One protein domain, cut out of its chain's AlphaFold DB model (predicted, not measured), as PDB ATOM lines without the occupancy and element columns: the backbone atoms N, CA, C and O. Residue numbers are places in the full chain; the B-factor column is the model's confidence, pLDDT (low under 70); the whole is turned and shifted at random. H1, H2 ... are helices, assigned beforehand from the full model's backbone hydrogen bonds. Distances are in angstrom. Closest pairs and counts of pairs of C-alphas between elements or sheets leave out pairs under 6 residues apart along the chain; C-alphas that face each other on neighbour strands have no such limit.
ATOM      1  N   ASP A  10      30.303  30.086  53.139       48.78
ATOM      2  CA  ASP A  10      28.983  29.957  52.499       48.78
ATOM      3  C   ASP A  10      28.544  31.199  51.703       48.78
ATOM      4  O   ASP A  10      27.770  31.107  50.750       48.78
ATOM      5  N   LYS A  11      29.001  32.396  52.094       56.22
ATOM      6  CA  LYS A  11      28.606  33.643  51.423       56.22
ATOM      7  C   LYS A  11      29.340  33.845  50.106       56.22
ATOM      8  O   LYS A  11      28.729  34.360  49.173       56.22
ATOM      9  N   SER A  12      30.615  33.472  50.028       57.44
ATOM     10  CA  SER A  12      31.406  33.629  48.805       57.44
ATOM     11  C   SER A  12      30.899  32.699  47.708       57.44
ATOM     12  O   SER A  12      30.629  33.169  46.603       57.44
ATOM     13  N   ASP A  13      30.648  31.431  48.028       64.44
ATOM     14  CA  ASP A  13      30.136  30.461  47.053       64.44
ATOM     15  C   ASP A  13      28.735  30.843  46.581       64.44
ATOM     16  O   ASP A  13      28.445  30.834  45.386       64.44
ATOM     17  N   LEU A  14      27.875  31.296  47.497       69.00
ATOM     18  CA  LEU A  14      26.540  31.785  47.155       69.00
ATOM     19  C   LEU A  14      26.578  33.044  46.273       69.00
ATOM     20  O   LEU A  14      25.718  33.205  45.403       69.00
ATOM     21  N   LEU A  15      27.559  33.932  46.459       71.56
ATOM     22  CA  LEU A  15      27.744  35.109  45.606       71.56
ATOM     23  C   LEU A  15      28.236  34.724  44.209       71.56
ATOM     24  O   LEU A  15      27.654  35.188  43.229       71.56
ATOM     25  N   TYR A  16      29.230  33.842  44.091       70.62
ATOM     26  CA  TYR A  16      29.727  33.408  42.784       70.62
ATOM     27  C   TYR A  16      28.717  32.543  42.023       70.62
ATOM     28  O   TYR A  16      28.566  32.739  40.819       70.62
ATOM     29  N   LYS A  17      27.930  31.700  42.710       76.31
ATOM     30  CA  LYS A  17      26.759  31.013  42.128       76.31
ATOM     31  C   LYS A  17      25.766  32.018  41.540       76.31
ATOM     32  O   LYS A  17      25.363  31.907  40.382       76.31
ATOM     33  N   ARG A  18      25.414  33.058  42.307       78.25
ATOM     34  CA  ARG A  18      24.524  34.131  41.829       78.25
ATOM     35  C   ARG A  18      25.112  34.874  40.634       78.25
ATOM     36  O   ARG A  18      24.386  35.126  39.678       78.25
ATOM     37  N   PHE A  19      26.397  35.211  40.661       80.12
ATOM     38  CA  PHE A  19      27.038  35.924  39.557       80.12
ATOM     39  C   PHE A  19      27.141  35.062  38.295       80.12
ATOM     40  O   PHE A  19      26.832  35.561  37.218       80.12
ATOM     41  N   ALA A  20      27.468  33.773  38.408       75.25
ATOM     42  CA  ALA A  20      27.492  32.840  37.278       75.25
ATOM     43  C   ALA A  20      26.102  32.646  36.643       75.25
ATOM     44  O   ALA A  20      25.956  32.671  35.416       75.25
ATOM     45  N   SER A  21      25.065  32.527  37.478       78.62
ATOM     46  CA  SER A  21      23.670  32.475  37.030       78.62
ATOM     47  C   SER A  21      23.270  33.759  36.289       78.62
ATOM     48  O   SER A  21      22.732  33.702  35.179       78.62
ATOM     49  N   LEU A  22      23.621  34.925  36.845       80.06
ATOM     50  CA  LEU A  22      23.374  36.218  36.207       80.06
ATOM     51  C   LEU A  22      24.124  36.356  34.876       80.06
ATOM     52  O   LEU A  22      23.518  36.771  33.893       80.06
ATOM     53  N   ALA A  23      25.391  35.946  34.805       78.12
ATOM     54  CA  ALA A  23      26.181  35.987  33.574       78.12
ATOM     55  C   ALA A  23      25.514  35.209  32.439       78.12
ATOM     56  O   ALA A  23      25.349  35.734  31.340       78.12
ATOM     57  N   SER A  24      25.061  33.987  32.726       80.62
ATOM     58  CA  SER A  24      24.352  33.154  31.753       80.62
ATOM     59  C   SER A  24      23.080  33.848  31.251       80.62
ATOM     60  O   SER A  24      22.834  33.886  30.046       80.62
ATOM     61  N   SER A  25      22.326  34.491  32.153       82.38
ATOM     62  CA  SER A  25      21.131  35.265  31.790       82.38
ATOM     63  C   SER A  25      21.439  36.516  30.956       82.38
ATOM     64  O   SER A  25      20.655  36.884  30.082       82.38
ATOM     65  N   TYR A  26      22.595  37.152  31.167       84.25
ATOM     66  CA  TYR A  26      23.030  38.315  30.396       84.25
ATOM     67  C   TYR A  26      23.401  37.956  28.957       84.25
ATOM     68  O   TYR A  26      23.138  38.750  28.059       84.25
ATOM     69  N   PHE A  27      23.932  36.757  28.710       83.31
ATOM     70  CA  PHE A  27      24.145  36.275  27.342       83.31
ATOM     71  C   PHE A  27      22.831  35.971  26.607       83.31
ATOM     72  O   PHE A  27      22.775  36.144  25.391       83.31
ATOM     73  N   ASP A  28      21.767  35.592  27.323       81.81
ATOM     74  CA  ASP A  28      20.421  35.443  26.748       81.81
ATOM     75  C   ASP A  28      19.715  36.789  26.534       81.81
ATOM     76  O   ASP A  28      18.944  36.952  25.586       81.81
ATOM     77  N   GLN A  29      19.975  37.769  27.404       83.19
ATOM     78  CA  GLN A  29      19.370  39.101  27.352       83.19
ATOM     79  C   GLN A  29      20.427  40.214  27.494       83.19
ATOM     80  O   GLN A  29      20.481  40.892  28.528       83.19
ATOM     81  N   PRO A  30      21.228  40.491  26.444       80.38
ATOM     82  CA  PRO A  30      22.350  41.436  26.521       80.38
ATOM     83  C   PRO A  30      21.942  42.868  26.885       80.38
ATOM     84  O   PRO A  30      22.723  43.623  27.454       80.38
ATOM     85  N   ALA A  31      20.696  43.257  26.598       79.12
ATOM     86  CA  ALA A  31      20.170  44.567  26.977       79.12
ATOM     87  C   ALA A  31      20.148  44.782  28.502       79.12
ATOM     88  O   ALA A  31      20.342  45.907  28.961       79.12
ATOM     89  N   VAL A  32      19.954  43.714  29.285       79.56
ATOM     90  CA  VAL A  32      19.931  43.766  30.756       79.56
ATOM     91  C   VAL A  32      21.340  43.955  31.318       79.56
ATOM     92  O   VAL A  32      21.506  44.620  32.333       79.56
ATOM     93  N   ALA A  33      22.366  43.459  30.625       78.38
ATOM     94  CA  ALA A  33      23.761  43.575  31.048       78.38
ATOM     95  C   ALA A  33      24.289  45.024  31.059       78.38
ATOM     96  O   ALA A  33      25.297  45.318  31.696       78.38
ATOM     97  N   LYS A  34      23.589  45.940  30.379       79.12
ATOM     98  CA  LYS A  34      23.909  47.375  30.341       79.12
ATOM     99  C   LYS A  34      23.331  48.153  31.523       79.12
ATOM    100  O   LYS A  34      23.587  49.351  31.643       79.12
ATOM    101  N   SER A  35      22.521  47.521  32.376       80.62
ATOM    102  CA  SER A  35      21.971  48.196  33.547       80.62
ATOM    103  C   SER A  35      23.066  48.448  34.597       80.62
ATOM    104  O   SER A  35      23.971  47.628  34.764       80.62
ATOM    105  N   PRO A  36      22.964  49.524  35.399       76.81
ATOM    106  CA  PRO A  36      23.889  49.755  36.513       76.81
ATOM    107  C   PRO A  36      23.920  48.595  37.521       76.81
ATOM    108  O   PRO A  36      24.944  48.323  38.138       76.81
ATOM    109  N   SER A  37      22.808  47.865  37.662       76.25
ATOM    110  CA  SER A  37      22.718  46.690  38.534       76.25
ATOM    111  C   SER A  37      23.525  45.480  38.043       76.25
ATOM    112  O   SER A  37      23.821  44.604  38.852       76.25
ATOM    113  N   ALA A  38      23.896  45.429  36.759       78.31
ATOM    114  CA  ALA A  38      24.710  44.361  36.181       78.31
ATOM    115  C   ALA A  38      26.224  44.619  36.286       78.31
ATOM    116  O   ALA A  38      27.004  43.672  36.189       78.31
ATOM    117  N   GLN A  39      26.652  45.861  36.552       78.69
ATOM    118  CA  GLN A  39      28.075  46.227  36.626       78.69
ATOM    119  C   GLN A  39      28.821  45.448  37.711       78.69
ATOM    120  O   GLN A  39      29.826  44.805  37.428       78.69
ATOM    121  N   VAL A  40      28.289  45.436  38.937       76.75
ATOM    122  CA  VAL A  40      28.944  44.773  40.075       76.75
ATOM    123  C   VAL A  40      29.104  43.259  39.842       76.75
ATOM    124  O   VAL A  40      30.214  42.759  40.022       76.75
ATOM    125  N   PRO A  41      28.071  42.499  39.421       79.94
ATOM    126  CA  PRO A  41      28.247  41.094  39.048       79.94
ATOM    127  C   PRO A  41      29.302  40.870  37.957       79.94
ATOM    128  O   PRO A  41      30.140  39.983  38.102       79.94
ATOM    129  N   LEU A  42      29.289  41.676  36.890       82.12
ATOM    130  CA  LEU A  42      30.227  41.532  35.774       82.12
ATOM    131  C   LEU A  42      31.672  41.798  36.214       82.12
ATOM    132  O   LEU A  42      32.548  40.988  35.927       82.12
ATOM    133  N   GLU A  43      31.925  42.866  36.971       82.12
ATOM    134  CA  GLU A  43      33.254  43.185  37.512       82.12
ATOM    135  C   GLU A  43      33.796  42.079  38.426       82.12
ATOM    136  O   GLU A  43      34.972  41.719  38.339       82.12
ATOM    137  N   ASN A  44      32.944  41.495  39.275       81.56
ATOM    138  CA  ASN A  44      33.350  40.379  40.131       81.56
ATOM    139  C   ASN A  44      33.722  39.135  39.315       81.56
ATOM    140  O   ASN A  44      34.676  38.445  39.665       81.56
ATOM    141  N   LEU A  45      33.027  38.867  38.207       84.69
ATOM    142  CA  LEU A  45      33.389  37.780  37.295       84.69
ATOM    143  C   LEU A  45      34.691  38.072  36.546       84.69
ATOM    144  O   LEU A  45      35.520  37.177  36.415       84.69
ATOM    145  N   PHE A  46      34.920  39.315  36.114       84.25
ATOM    146  CA  PHE A  46      36.213  39.721  35.555       84.25
ATOM    147  C   PHE A  46      37.349  39.458  36.539       84.25
ATOM    148  O   PHE A  46      38.352  38.847  36.170       84.25
ATOM    149  N   ARG A  47      37.171  39.874  37.796       83.44
ATOM    150  CA  ARG A  47      38.156  39.663  38.857       83.44
ATOM    151  C   ARG A  47      38.378  38.181  39.141       83.44
ATOM    152  O   ARG A  47      39.521  37.767  39.291       83.44
ATOM    153  N   LEU A  48      37.314  37.380  39.160       85.25
ATOM    154  CA  LEU A  48      37.409  35.933  39.323       85.25
ATOM    155  C   LEU A  48      38.245  35.292  38.206       85.25
ATOM    156  O   LEU A  48      39.119  34.475  38.482       85.25
ATOM    157  N   LEU A  49      38.007  35.688  36.953       86.38
ATOM    158  CA  LEU A  49      38.762  35.194  35.801       86.38
ATOM    159  C   LEU A  49      40.233  35.632  35.838       86.38
ATOM    160  O   LEU A  49      41.108  34.843  35.491       86.38
ATOM    161  N   GLU A  50      40.525  36.852  36.297       84.50
ATOM    162  CA  GLU A  50      41.900  37.328  36.528       84.50
ATOM    163  C   GLU A  50      42.602  36.505  37.616       84.50
ATOM    164  O   GLU A  50      43.731  36.052  37.425       84.50
ATOM    165  N   MET A  51      41.928  36.258  38.744       84.19
ATOM    166  CA  MET A  51      42.470  35.427  39.823       84.19
ATOM    167  C   MET A  51      42.739  34.004  39.341       84.19
ATOM    168  O   MET A  51      43.792  33.439  39.634       84.19
ATOM    169  N   PHE A  52      41.822  33.456  38.541       85.50
ATOM    170  CA  PHE A  52      41.998  32.157  37.915       85.50
ATOM    171  C   PHE A  52      43.202  32.140  36.985       85.50
ATOM    172  O   PHE A  52      44.037  31.242  37.113       85.50
ATOM    173  N   ARG A  53      43.343  33.141  36.107       85.62
ATOM    174  CA  ARG A  53      44.460  33.265  35.157       85.62
ATOM    175  C   ARG A  53      45.819  33.123  35.833       85.62
ATOM    176  O   ARG A  53      46.667  32.413  35.304       85.62
ATOM    177  N   TYR A  54      46.000  33.768  36.982       83.62
ATOM    178  CA  TYR A  54      47.288  33.842  37.675       83.62
ATOM    179  C   TYR A  54      47.415  32.908  38.887       83.62
ATOM    180  O   TYR A  54      48.365  33.052  39.649       83.62
ATOM    181  N   ASP A  55      46.468  31.982  39.093       76.00
ATOM    182  CA  ASP A  55      46.418  31.107  40.282       76.00
ATOM    183  C   ASP A  55      46.491  31.906  41.611       76.00
ATOM    184  O   ASP A  55      46.948  31.430  42.654       76.00
ATOM    185  N   ALA A  56      45.995  33.151  41.574       72.25
ATOM    186  CA  ALA A  56      46.108  34.140  42.648       72.25
ATOM    187  C   ALA A  56      45.098  33.919  43.786       72.25
ATOM    188  O   ALA A  56      45.090  34.653  44.772       72.25
ATOM    189  N   PHE A  57      44.269  32.879  43.683       66.19
ATOM    190  CA  PHE A  57      43.413  32.402  44.768       66.19
ATOM    191  C   PHE A  57      44.200  32.073  46.047       66.19
ATOM    192  O   PHE A  57      43.690  32.237  47.157       66.19
ATOM    193  N   SER A  58      45.463  31.678  45.879       52.56
ATOM    194  CA  SER A  58      46.390  31.285  46.943       52.56
ATOM    195  C   SER A  58      46.934  32.456  47.782       52.56
ATOM    196  O   SER A  58      47.496  32.210  48.848       52.56
ATOM    197  N   ASP A  59      46.803  33.711  47.323       47.56
ATOM    198  CA  ASP A  59      47.502  34.880  47.902       47.56
ATOM    199  C   ASP A  59      46.626  35.741  48.847       47.56
ATOM    200  O   ASP A  59      47.055  36.754  49.403       47.56
ATOM    201  N   GLU A  60      45.373  35.355  49.107       51.28
ATOM    202  CA  GLU A  60      44.483  36.178  49.935       51.28
ATOM    203  C   GLU A  60      44.624  35.915  51.441       51.28
ATOM    204  O   GLU A  60      43.802  35.271  52.100       51.28
ATOM    205  N   SER A  83      40.307  25.879  51.749       60.12
ATOM    206  CA  SER A  83      40.282  27.191  51.150       60.12
ATOM    207  C   SER A  83      38.994  27.310  50.350       60.12
ATOM    208  O   SER A  83      38.802  26.575  49.393       60.12
ATOM    209  N   TRP A  84      38.128  28.257  50.715       63.38
ATOM    210  CA  TRP A  84      36.902  28.604  49.976       63.38
ATOM    211  C   TRP A  84      37.128  28.705  48.454       63.38
ATOM    212  O   TRP A  84      36.252  28.428  47.648       63.38
ATOM    213  N   HIS A  85      38.339  29.085  48.046       69.75
ATOM    214  CA  HIS A  85      38.718  29.204  46.650       69.75
ATOM    215  C   HIS A  85      38.989  27.868  45.949       69.75
ATOM    216  O   HIS A  85      38.959  27.833  44.728       69.75
ATOM    217  N   THR A  86      39.264  26.782  46.672       76.00
ATOM    218  CA  THR A  86      39.594  25.478  46.082       76.00
ATOM    219  C   THR A  86      38.399  24.890  45.343       76.00
ATOM    220  O   THR A  86      38.568  24.347  44.255       76.00
ATOM    221  N   GLU A  87      37.188  25.048  45.877       77.50
ATOM    222  CA  GLU A  87      35.957  24.600  45.217       77.50
ATOM    223  C   GLU A  87      35.667  25.426  43.962       77.50
ATOM    224  O   GLU A  87      35.404  24.873  42.895       77.50
ATOM    225  N   ILE A  88      35.812  26.750  44.063       81.62
ATOM    226  CA  ILE A  88      35.640  27.674  42.939       81.62
ATOM    227  C   ILE A  88      36.673  27.408  41.844       81.62
ATOM    228  O   ILE A  88      36.326  27.326  40.668       81.62
ATOM    229  N   GLU A  89      37.941  27.249  42.209       85.50
ATOM    230  CA  GLU A  89      39.015  26.957  41.268       85.50
ATOM    231  C   GLU A  89      38.801  25.597  40.596       85.50
ATOM    232  O   GLU A  89      38.960  25.483  39.379       85.50
ATOM    233  N   CYS A  90      38.395  24.578  41.357       84.75
ATOM    234  CA  CYS A  90      38.067  23.263  40.819       84.75
ATOM    235  C   CYS A  90      36.910  23.353  39.814       84.75
ATOM    236  O   CYS A  90      37.067  22.896  38.683       84.75
ATOM    237  N   ALA A  91      35.819  24.037  40.164       86.88
ATOM    238  CA  ALA A  91      34.681  24.241  39.270       86.88
ATOM    239  C   ALA A  91      35.061  25.028  38.001       86.88
ATOM    240  O   ALA A  91      34.603  24.693  36.910       86.88
ATOM    241  N   LEU A  92      35.935  26.038  38.103       89.12
ATOM    242  CA  LEU A  92      36.449  26.771  36.938       89.12
ATOM    243  C   LEU A  92      37.297  25.875  36.025       89.12
ATOM    244  O   LEU A  92      37.172  25.954  34.803       89.12
ATOM    245  N   ARG A  93      38.145  25.009  36.597       90.00
ATOM    246  CA  ARG A  93      38.953  24.043  35.832       90.00
ATOM    247  C   ARG A  93      38.081  22.989  35.151       90.00
ATOM    248  O   ARG A  93      38.335  22.666  33.993       90.00
ATOM    249  N   GLU A  94      37.063  22.480  35.840       90.31
ATOM    250  CA  GLU A  94      36.120  21.496  35.295       90.31
ATOM    251  C   GLU A  94      35.291  22.105  34.155       90.31
ATOM    252  O   GLU A  94      35.260  21.541  33.062       90.31
ATOM    253  N   ALA A  95      34.752  23.314  34.341       90.94
ATOM    254  CA  ALA A  95      34.027  24.032  33.293       90.94
ATOM    255  C   ALA A  95      34.910  24.383  32.085       90.94
ATOM    256  O   ALA A  95      34.479  24.288  30.932       90.94
ATOM    257  N   MET A  96      36.171  24.752  32.327       92.19
ATOM    258  CA  MET A  96      37.151  24.977  31.264       92.19
ATOM    259  C   MET A  96      37.388  23.695  30.458       92.19
ATOM    260  O   MET A  96      37.318  23.724  29.228       92.19
ATOM    261  N   ALA A  97      37.641  22.574  31.137       91.38
ATOM    262  CA  ALA A  97      37.887  21.291  30.488       91.38
ATOM    263  C   ALA A  97      36.665  20.792  29.700       91.38
ATOM    264  O   ALA A  97      36.837  20.212  28.630       91.38
ATOM    265  N   GLU A  98      35.451  21.041  30.194       92.00
ATOM    266  CA  GLU A  98      34.199  20.641  29.547       92.00
ATOM    267  C   GLU A  98      33.919  21.437  28.260       92.00
ATOM    268  O   GLU A  98      33.549  20.854  27.242       92.00
ATOM    269  N   ILE A  99      34.121  22.758  28.281       93.44
ATOM    270  CA  ILE A  99      33.720  23.642  27.173       93.44
ATOM    271  C   ILE A  99      34.833  23.872  26.149       93.44
ATOM    272  O   ILE A  99      34.565  23.962  24.949       93.44
ATOM    273  N   PHE A 100      36.079  23.988  26.608       88.88
ATOM    274  CA  PHE A 100      37.230  24.302  25.758       88.88
ATOM    275  C   PHE A 100      38.139  23.090  25.526       88.88
ATOM    276  O   PHE A 100      38.923  23.086  24.578       88.88
ATOM    277  N   GLY A 101      38.013  22.041  26.342       86.75
ATOM    278  CA  GLY A 101      38.910  20.890  26.324       86.75
ATOM    279  C   GLY A 101      40.182  21.117  27.149       86.75
ATOM    280  O   GLY A 101      40.530  22.233  27.525       86.75
ATOM    281  N   GLN A 102      40.912  20.036  27.426       83.38
ATOM    282  CA  GLN A 102      42.102  20.059  28.296       83.38
ATOM    283  C   GLN A 102      43.362  20.654  27.642       83.38
ATOM    284  O   GLN A 102      44.363  20.863  28.321       83.38
ATOM    285  N   GLN A 103      43.340  20.879  26.326       81.38
ATOM    286  CA  GLN A 103      44.511  21.313  25.553       81.38
ATOM    287  C   GLN A 103      44.619  22.835  25.408       81.38
ATOM    288  O   GLN A 103      45.675  23.325  25.017       81.38
ATOM    289  N   VAL A 104      43.548  23.577  25.700       87.06
ATOM    290  CA  VAL A 104      43.530  25.040  25.569       87.06
ATOM    291  C   VAL A 104      44.190  25.662  26.792       87.06
ATOM    292  O   VAL A 104      43.997  25.196  27.916       87.06
ATOM    293  N   SER A 105      44.981  26.716  26.591       88.50
ATOM    294  CA  SER A 105      45.629  27.394  27.708       88.50
ATOM    295  C   SER A 105      44.616  28.187  28.539       88.50
ATOM    296  O   SER A 105      43.628  28.725  28.034       88.50
ATOM    297  N   LYS A 106      44.881  28.306  29.844       87.50
ATOM    298  CA  LYS A 106      44.041  29.100  30.749       87.50
ATOM    299  C   LYS A 106      43.951  30.565  30.304       87.50
ATOM    300  O   LYS A 106      42.903  31.193  30.422       87.50
ATOM    301  N   GLU A 107      45.046  31.095  29.769       88.62
ATOM    302  CA  GLU A 107      45.143  32.465  29.271       88.62
ATOM    303  C   GLU A 107      44.218  32.726  28.077       88.62
ATOM    304  O   GLU A 107      43.526  33.745  28.059       88.62
ATOM    305  N   GLU A 108      44.154  31.803  27.117       88.31
ATOM    306  CA  GLU A 108      43.251  31.908  25.965       88.31
ATOM    307  C   GLU A 108      41.786  31.855  26.399       88.31
ATOM    308  O   GLU A 108      40.990  32.693  25.975       88.31
ATOM    309  N   VAL A 109      41.439  30.927  27.298       90.06
ATOM    310  CA  VAL A 109      40.071  30.795  27.823       90.06
ATOM    311  C   VAL A 109      39.646  32.049  28.575       90.06
ATOM    312  O   VAL A 109      38.578  32.597  28.305       90.06
ATOM    313  N   VAL A 110      40.484  32.546  29.490       90.06
ATOM    314  CA  VAL A 110      40.189  33.774  30.240       90.06
ATOM    315  C   VAL A 110      40.061  34.967  29.297       90.06
ATOM    316  O   VAL A 110      39.129  35.751  29.450       90.06
ATOM    317  N   THR A 111      40.943  35.086  28.304       89.88
ATOM    318  CA  THR A 111      40.885  36.165  27.309       89.88
ATOM    319  C   THR A 111      39.570  36.132  26.533       89.88
ATOM    320  O   THR A 111      38.910  37.163  26.412       89.88
ATOM    321  N   GLU A 112      39.144  34.957  26.060       91.19
ATOM    322  CA  GLU A 112      37.873  34.805  25.351       91.19
ATOM    323  C   GLU A 112      36.680  35.166  26.240       91.19
ATOM    324  O   GLU A 112      35.846  35.978  25.841       91.19
ATOM    325  N   LEU A 113      36.627  34.632  27.464       91.06
ATOM    326  CA  LEU A 113      35.547  34.912  28.411       91.06
ATOM    327  C   LEU A 113      35.478  36.400  28.768       91.06
ATOM    328  O   LEU A 113      34.397  36.984  28.775       91.06
ATOM    329  N   GLN A 114      36.623  37.039  29.008       88.56
ATOM    330  CA  GLN A 114      36.704  38.475  29.253       88.56
ATOM    331  C   GLN A 114      36.237  39.283  28.038       88.56
ATOM    332  O   GLN A 114      35.478  40.233  28.205       88.56
ATOM    333  N   SER A 115      36.626  38.912  26.815       88.12
ATOM    334  CA  SER A 115      36.107  39.552  25.598       88.12
ATOM    335  C   SER A 115      34.589  39.397  25.471       88.12
ATOM    336  O   SER A 115      33.906  40.372  25.162       88.12
ATOM    337  N   SER A 116      34.045  38.215  25.771       88.94
ATOM    338  CA  SER A 116      32.600  37.968  25.774       88.94
ATOM    339  C   SER A 116      31.862  38.791  26.829       88.94
ATOM    340  O   SER A 116      30.797  39.330  26.542       88.94
ATOM    341  N   LEU A 117      32.433  38.941  28.025       86.81
ATOM    342  CA  LEU A 117      31.871  39.801  29.065       86.81
ATOM    343  C   LEU A 117      31.968  41.291  28.697       86.81
ATOM    344  O   LEU A 117      31.027  42.034  28.966       86.81
ATOM    345  N   ARG A 118      33.054  41.744  28.049       86.94
ATOM    346  CA  ARG A 118      33.168  43.137  27.569       86.94
ATOM    347  C   ARG A 118      32.110  43.440  26.522       86.94
ATOM    348  O   ARG A 118      31.484  44.487  26.605       86.94
ATOM    349  N   TRP A 119      31.856  42.509  25.604       88.31
ATOM    350  CA  TRP A 119      30.817  42.655  24.583       88.31
ATOM    351  C   TRP A 119      29.409  42.884  25.163       88.31
ATOM    352  O   TRP A 119      28.604  43.602  24.571       88.31
ATOM    353  N   LEU A 120      29.105  42.330  26.342       83.25
ATOM    354  CA  LEU A 120      27.826  42.586  27.018       83.25
ATOM    355  C   LEU A 120      27.649  44.065  27.408       83.25
ATOM    356  O   LEU A 120      26.524  44.566  27.451       83.25
ATOM    357  N   VAL A 121      28.753  44.764  27.678       81.81
ATOM    358  CA  VAL A 121      28.773  46.157  28.145       81.81
ATOM    359  C   VAL A 121      29.018  47.122  26.983       81.81
ATOM    360  O   VAL A 121      28.283  48.094  26.790       81.81
ATOM    361  N   GLU A 122      30.036  46.838  26.182       78.69
ATOM    362  CA  GLU A 122      30.487  47.635  25.051       78.69
ATOM    363  C   GLU A 122      29.823  47.087  23.789       78.69
ATOM    364  O   GLU A 122      30.136  45.998  23.319       78.69
ATOM    365  N   SER A 123      28.852  47.832  23.261       65.69
ATOM    366  CA  SER A 123      28.075  47.429  22.083       65.69
ATOM    367  C   SER A 123      29.005  47.220  20.878       65.69
ATOM    368  O   SER A 123      29.369  48.188  20.215       65.69
ATOM    369  N   GLY A 124      29.389  45.972  20.614       72.12
ATOM    370  CA  GLY A 124      30.309  45.588  19.543       72.12
ATOM    371  C   GLY A 124      29.847  44.342  18.793       72.12
ATOM    372  O   GLY A 124      28.756  43.821  19.032       72.12
ATOM    373  N   GLU A 125      30.681  43.854  17.884       77.81
ATOM    374  CA  GLU A 125      30.459  42.577  17.203       77.81
ATOM    375  C   GLU A 125      31.213  41.462  17.934       77.81
ATOM    376  O   GLU A 125      32.357  41.637  18.354       77.81
ATOM    377  N   ILE A 126      30.564  40.311  18.092       84.94
ATOM    378  CA  ILE A 126      31.167  39.095  18.634       84.94
ATOM    379  C   ILE A 126      30.698  37.907  17.806       84.94
ATOM    380  O   ILE A 126      29.547  37.866  17.358       84.94
ATOM    381  N   GLU A 127      31.562  36.918  17.603       87.75
ATOM    382  CA  GLU A 127      31.136  35.726  16.889       87.75
ATOM    383  C   GLU A 127      30.162  34.883  17.740       87.75
ATOM    384  O   GLU A 127      30.435  34.629  18.921       87.75
ATOM    385  N   PRO A 128      29.063  34.360  17.158       85.00
ATOM    386  CA  PRO A 128      28.058  33.590  17.902       85.00
ATOM    387  C   PRO A 128      28.618  32.378  18.659       85.00
ATOM    388  O   PRO A 128      28.106  32.014  19.717       85.00
ATOM    389  N   TYR A 129      29.690  31.757  18.152       87.75
ATOM    390  CA  TYR A 129      30.327  30.630  18.834       87.75
ATOM    391  C   TYR A 129      30.955  31.040  20.175       87.75
ATOM    392  O   TYR A 129      30.876  30.265  21.123       87.75
ATOM    393  N   ARG A 130      31.511  32.257  20.297       87.62
ATOM    394  CA  ARG A 130      32.095  32.760  21.554       87.62
ATOM    395  C   ARG A 130      31.022  33.032  22.596       87.62
ATOM    396  O   ARG A 130      31.212  32.716  23.763       87.62
ATOM    397  N   VAL A 131      29.868  33.549  22.171       87.69
ATOM    398  CA  VAL A 131      28.701  33.735  23.050       87.69
ATOM    399  C   VAL A 131      28.219  32.392  23.591       87.69
ATOM    400  O   VAL A 131      28.052  32.238  24.798       87.69
ATOM    401  N   ASN A 132      28.063  31.396  22.715       88.31
ATOM    402  CA  ASN A 132      27.633  30.058  23.121       88.31
ATOM    403  C   ASN A 132      28.645  29.383  24.056       88.31
ATOM    404  O   ASN A 132      28.237  28.770  25.041       88.31
ATOM    405  N   ARG A 133      29.952  29.521  23.790       90.56
ATOM    406  CA  ARG A 133      31.001  28.993  24.675       90.56
ATOM    407  C   ARG A 133      31.038  29.708  26.017       90.56
ATOM    408  O   ARG A 133      31.069  29.033  27.037       90.56
ATOM    409  N   ALA A 134      30.963  31.036  26.048       89.50
ATOM    410  CA  ALA A 134      30.929  31.788  27.299       89.50
ATOM    411  C   ALA A 134      29.694  31.433  28.140       89.50
ATOM    412  O   ALA A 134      29.816  31.140  29.327       89.50
ATOM    413  N   LYS A 135      28.514  31.363  27.516       89.81
ATOM    414  CA  LYS A 135      27.288  30.904  28.178       89.81
ATOM    415  C   LYS A 135      27.434  29.478  28.716       89.81
ATOM    416  O   LYS A 135      27.111  29.228  29.878       89.81
ATOM    417  N   GLY A 136      27.929  28.558  27.887       89.06
ATOM    418  CA  GLY A 136      28.178  27.170  28.272       89.06
ATOM    419  C   GLY A 136      29.150  27.068  29.444       89.06
ATOM    420  O   GLY A 136      28.891  26.325  30.384       89.06
ATOM    421  N   PHE A 137      30.202  27.886  29.442       92.62
ATOM    422  CA  PHE A 137      31.179  27.961  30.523       92.62
ATOM    423  C   PHE A 137      30.542  28.404  31.836       92.62
ATOM    424  O   PHE A 137      30.675  27.697  32.827       92.62
ATOM    425  N   PHE A 138      29.810  29.523  31.865       89.69
ATOM    426  CA  PHE A 138      29.184  29.991  33.109       89.69
ATOM    427  C   PHE A 138      28.074  29.056  33.606       89.69
ATOM    428  O   PHE A 138      27.877  28.939  34.814       89.69
ATOM    429  N   THR A 139      27.394  28.351  32.696       88.62
ATOM    430  CA  THR A 139      26.405  27.321  33.050       88.62
ATOM    431  C   THR A 139      27.079  26.084  33.647       88.62
ATOM    432  O   THR A 139      26.668  25.616  34.703       88.62
ATOM    433  N   SER A 140      28.135  25.570  33.011       89.00
ATOM    434  CA  SER A 140      28.910  24.431  33.522       89.00
ATOM    435  C   SER A 140      29.574  24.773  34.861       89.00
ATOM    436  O   SER A 140      29.458  24.014  35.819       89.00
ATOM    437  N   PHE A 141      30.156  25.968  34.982       88.69
ATOM    438  CA  PHE A 141      30.714  26.475  36.234       88.69
ATOM    439  C   PHE A 141      29.674  26.493  37.362       88.69
ATOM    440  O   PHE A 141      29.961  26.030  38.464       88.69
ATOM    441  N   LEU A 142      28.451  26.963  37.089       86.69
ATOM    442  CA  LEU A 142      27.356  26.919  38.058       86.69
ATOM    443  C   LEU A 142      26.999  25.477  38.450       86.69
ATOM    444  O   LEU A 142      26.889  25.189  39.639       86.69
ATOM    445  N   ASN A 143      26.871  24.570  37.478       86.44
ATOM    446  CA  ASN A 143      26.532  23.170  37.739       86.44
ATOM    447  C   ASN A 143      27.571  22.488  38.642       86.44
ATOM    448  O   ASN A 143      27.192  21.810  39.599       86.44
ATOM    449  N   HIS A 144      28.864  22.698  38.376       85.75
ATOM    450  CA  HIS A 144      29.958  22.142  39.185       85.75
ATOM    451  C   HIS A 144      30.023  22.751  40.589       85.75
ATOM    452  O   HIS A 144      30.433  22.072  41.527       85.75
ATOM    453  N   LEU A 145      29.558  23.993  40.763       80.50
ATOM    454  CA  LEU A 145      29.395  24.609  42.081       80.50
ATOM    455  C   LEU A 145      28.157  24.101  42.843       80.50
ATOM    456  O   LEU A 145      28.144  24.147  44.070       80.50
ATOM    457  N   GLU A 146      27.082  23.687  42.167       73.81
ATOM    458  CA  GLU A 146      25.845  23.202  42.809       73.81
ATOM    459  C   GLU A 146      25.908  21.733  43.251       73.81
ATOM    460  O   GLU A 146      25.185  21.350  44.169       73.81
ATOM    461  N   HIS A 147      26.758  20.922  42.618       59.78
ATOM    462  CA  HIS A 147      26.882  19.482  42.888       59.78
ATOM    463  C   HIS A 147      28.000  19.131  43.888       59.78
ATOM    464  O   HIS A 147      28.362  17.956  44.011       59.78
ATOM    465  N   ARG A 148      28.536  20.125  44.603       52.75
ATOM    466  CA  ARG A 148      29.512  19.971  45.689       52.75
ATOM    467  C   ARG A 148      28.969  20.599  46.965       52.75
ATOM    468  O   ARG A 148      29.172  19.959  48.019       52.75
TER     469      ARG A 148
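This is residues 10 to 60 and 83 to 148 of the 148 residues of an uncharacterized protein of Gammaproteobacteria bacterium (UniProt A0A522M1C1). What shape? H1, H4 and H6 form a side-by-side bundle, crossed by H2 and H5. What parts? The printed part has 117 residues with six named helices, H1 to H6: all helix, compact, radius of gyration of the C-alphas 13.3 A, spans 37 by 33 by 26 A.

Where first? H1, residues 10 to 28, starts at C-alpha (28.983, 29.957, 52.499). What follows? H2 is 36 to 53, H3 56 to 59, H4 84 to 99, H5 106 to 121, H6 128 to 146, ending at (25.845, 23.202, 42.809).

What touches H6? H1 does, among others, closest C-alphas Ser 24 and Lys 135, 5.1 A, and H4, Ala 95 and Phe 141, 5.1 A. And H2? It touches H1 and, at a shallow tilt of 9 degrees, H5. Every O i to N i+4 pair in H1 and H6 is within hydrogen-bond range.

Any cut? Residues 61 to 82 are not printed; C-alphas 60 and 83 are 10.0 A apart. Low confidence? The pLDDT is under 70 at 15 printed residues, among them residues 10 to 14.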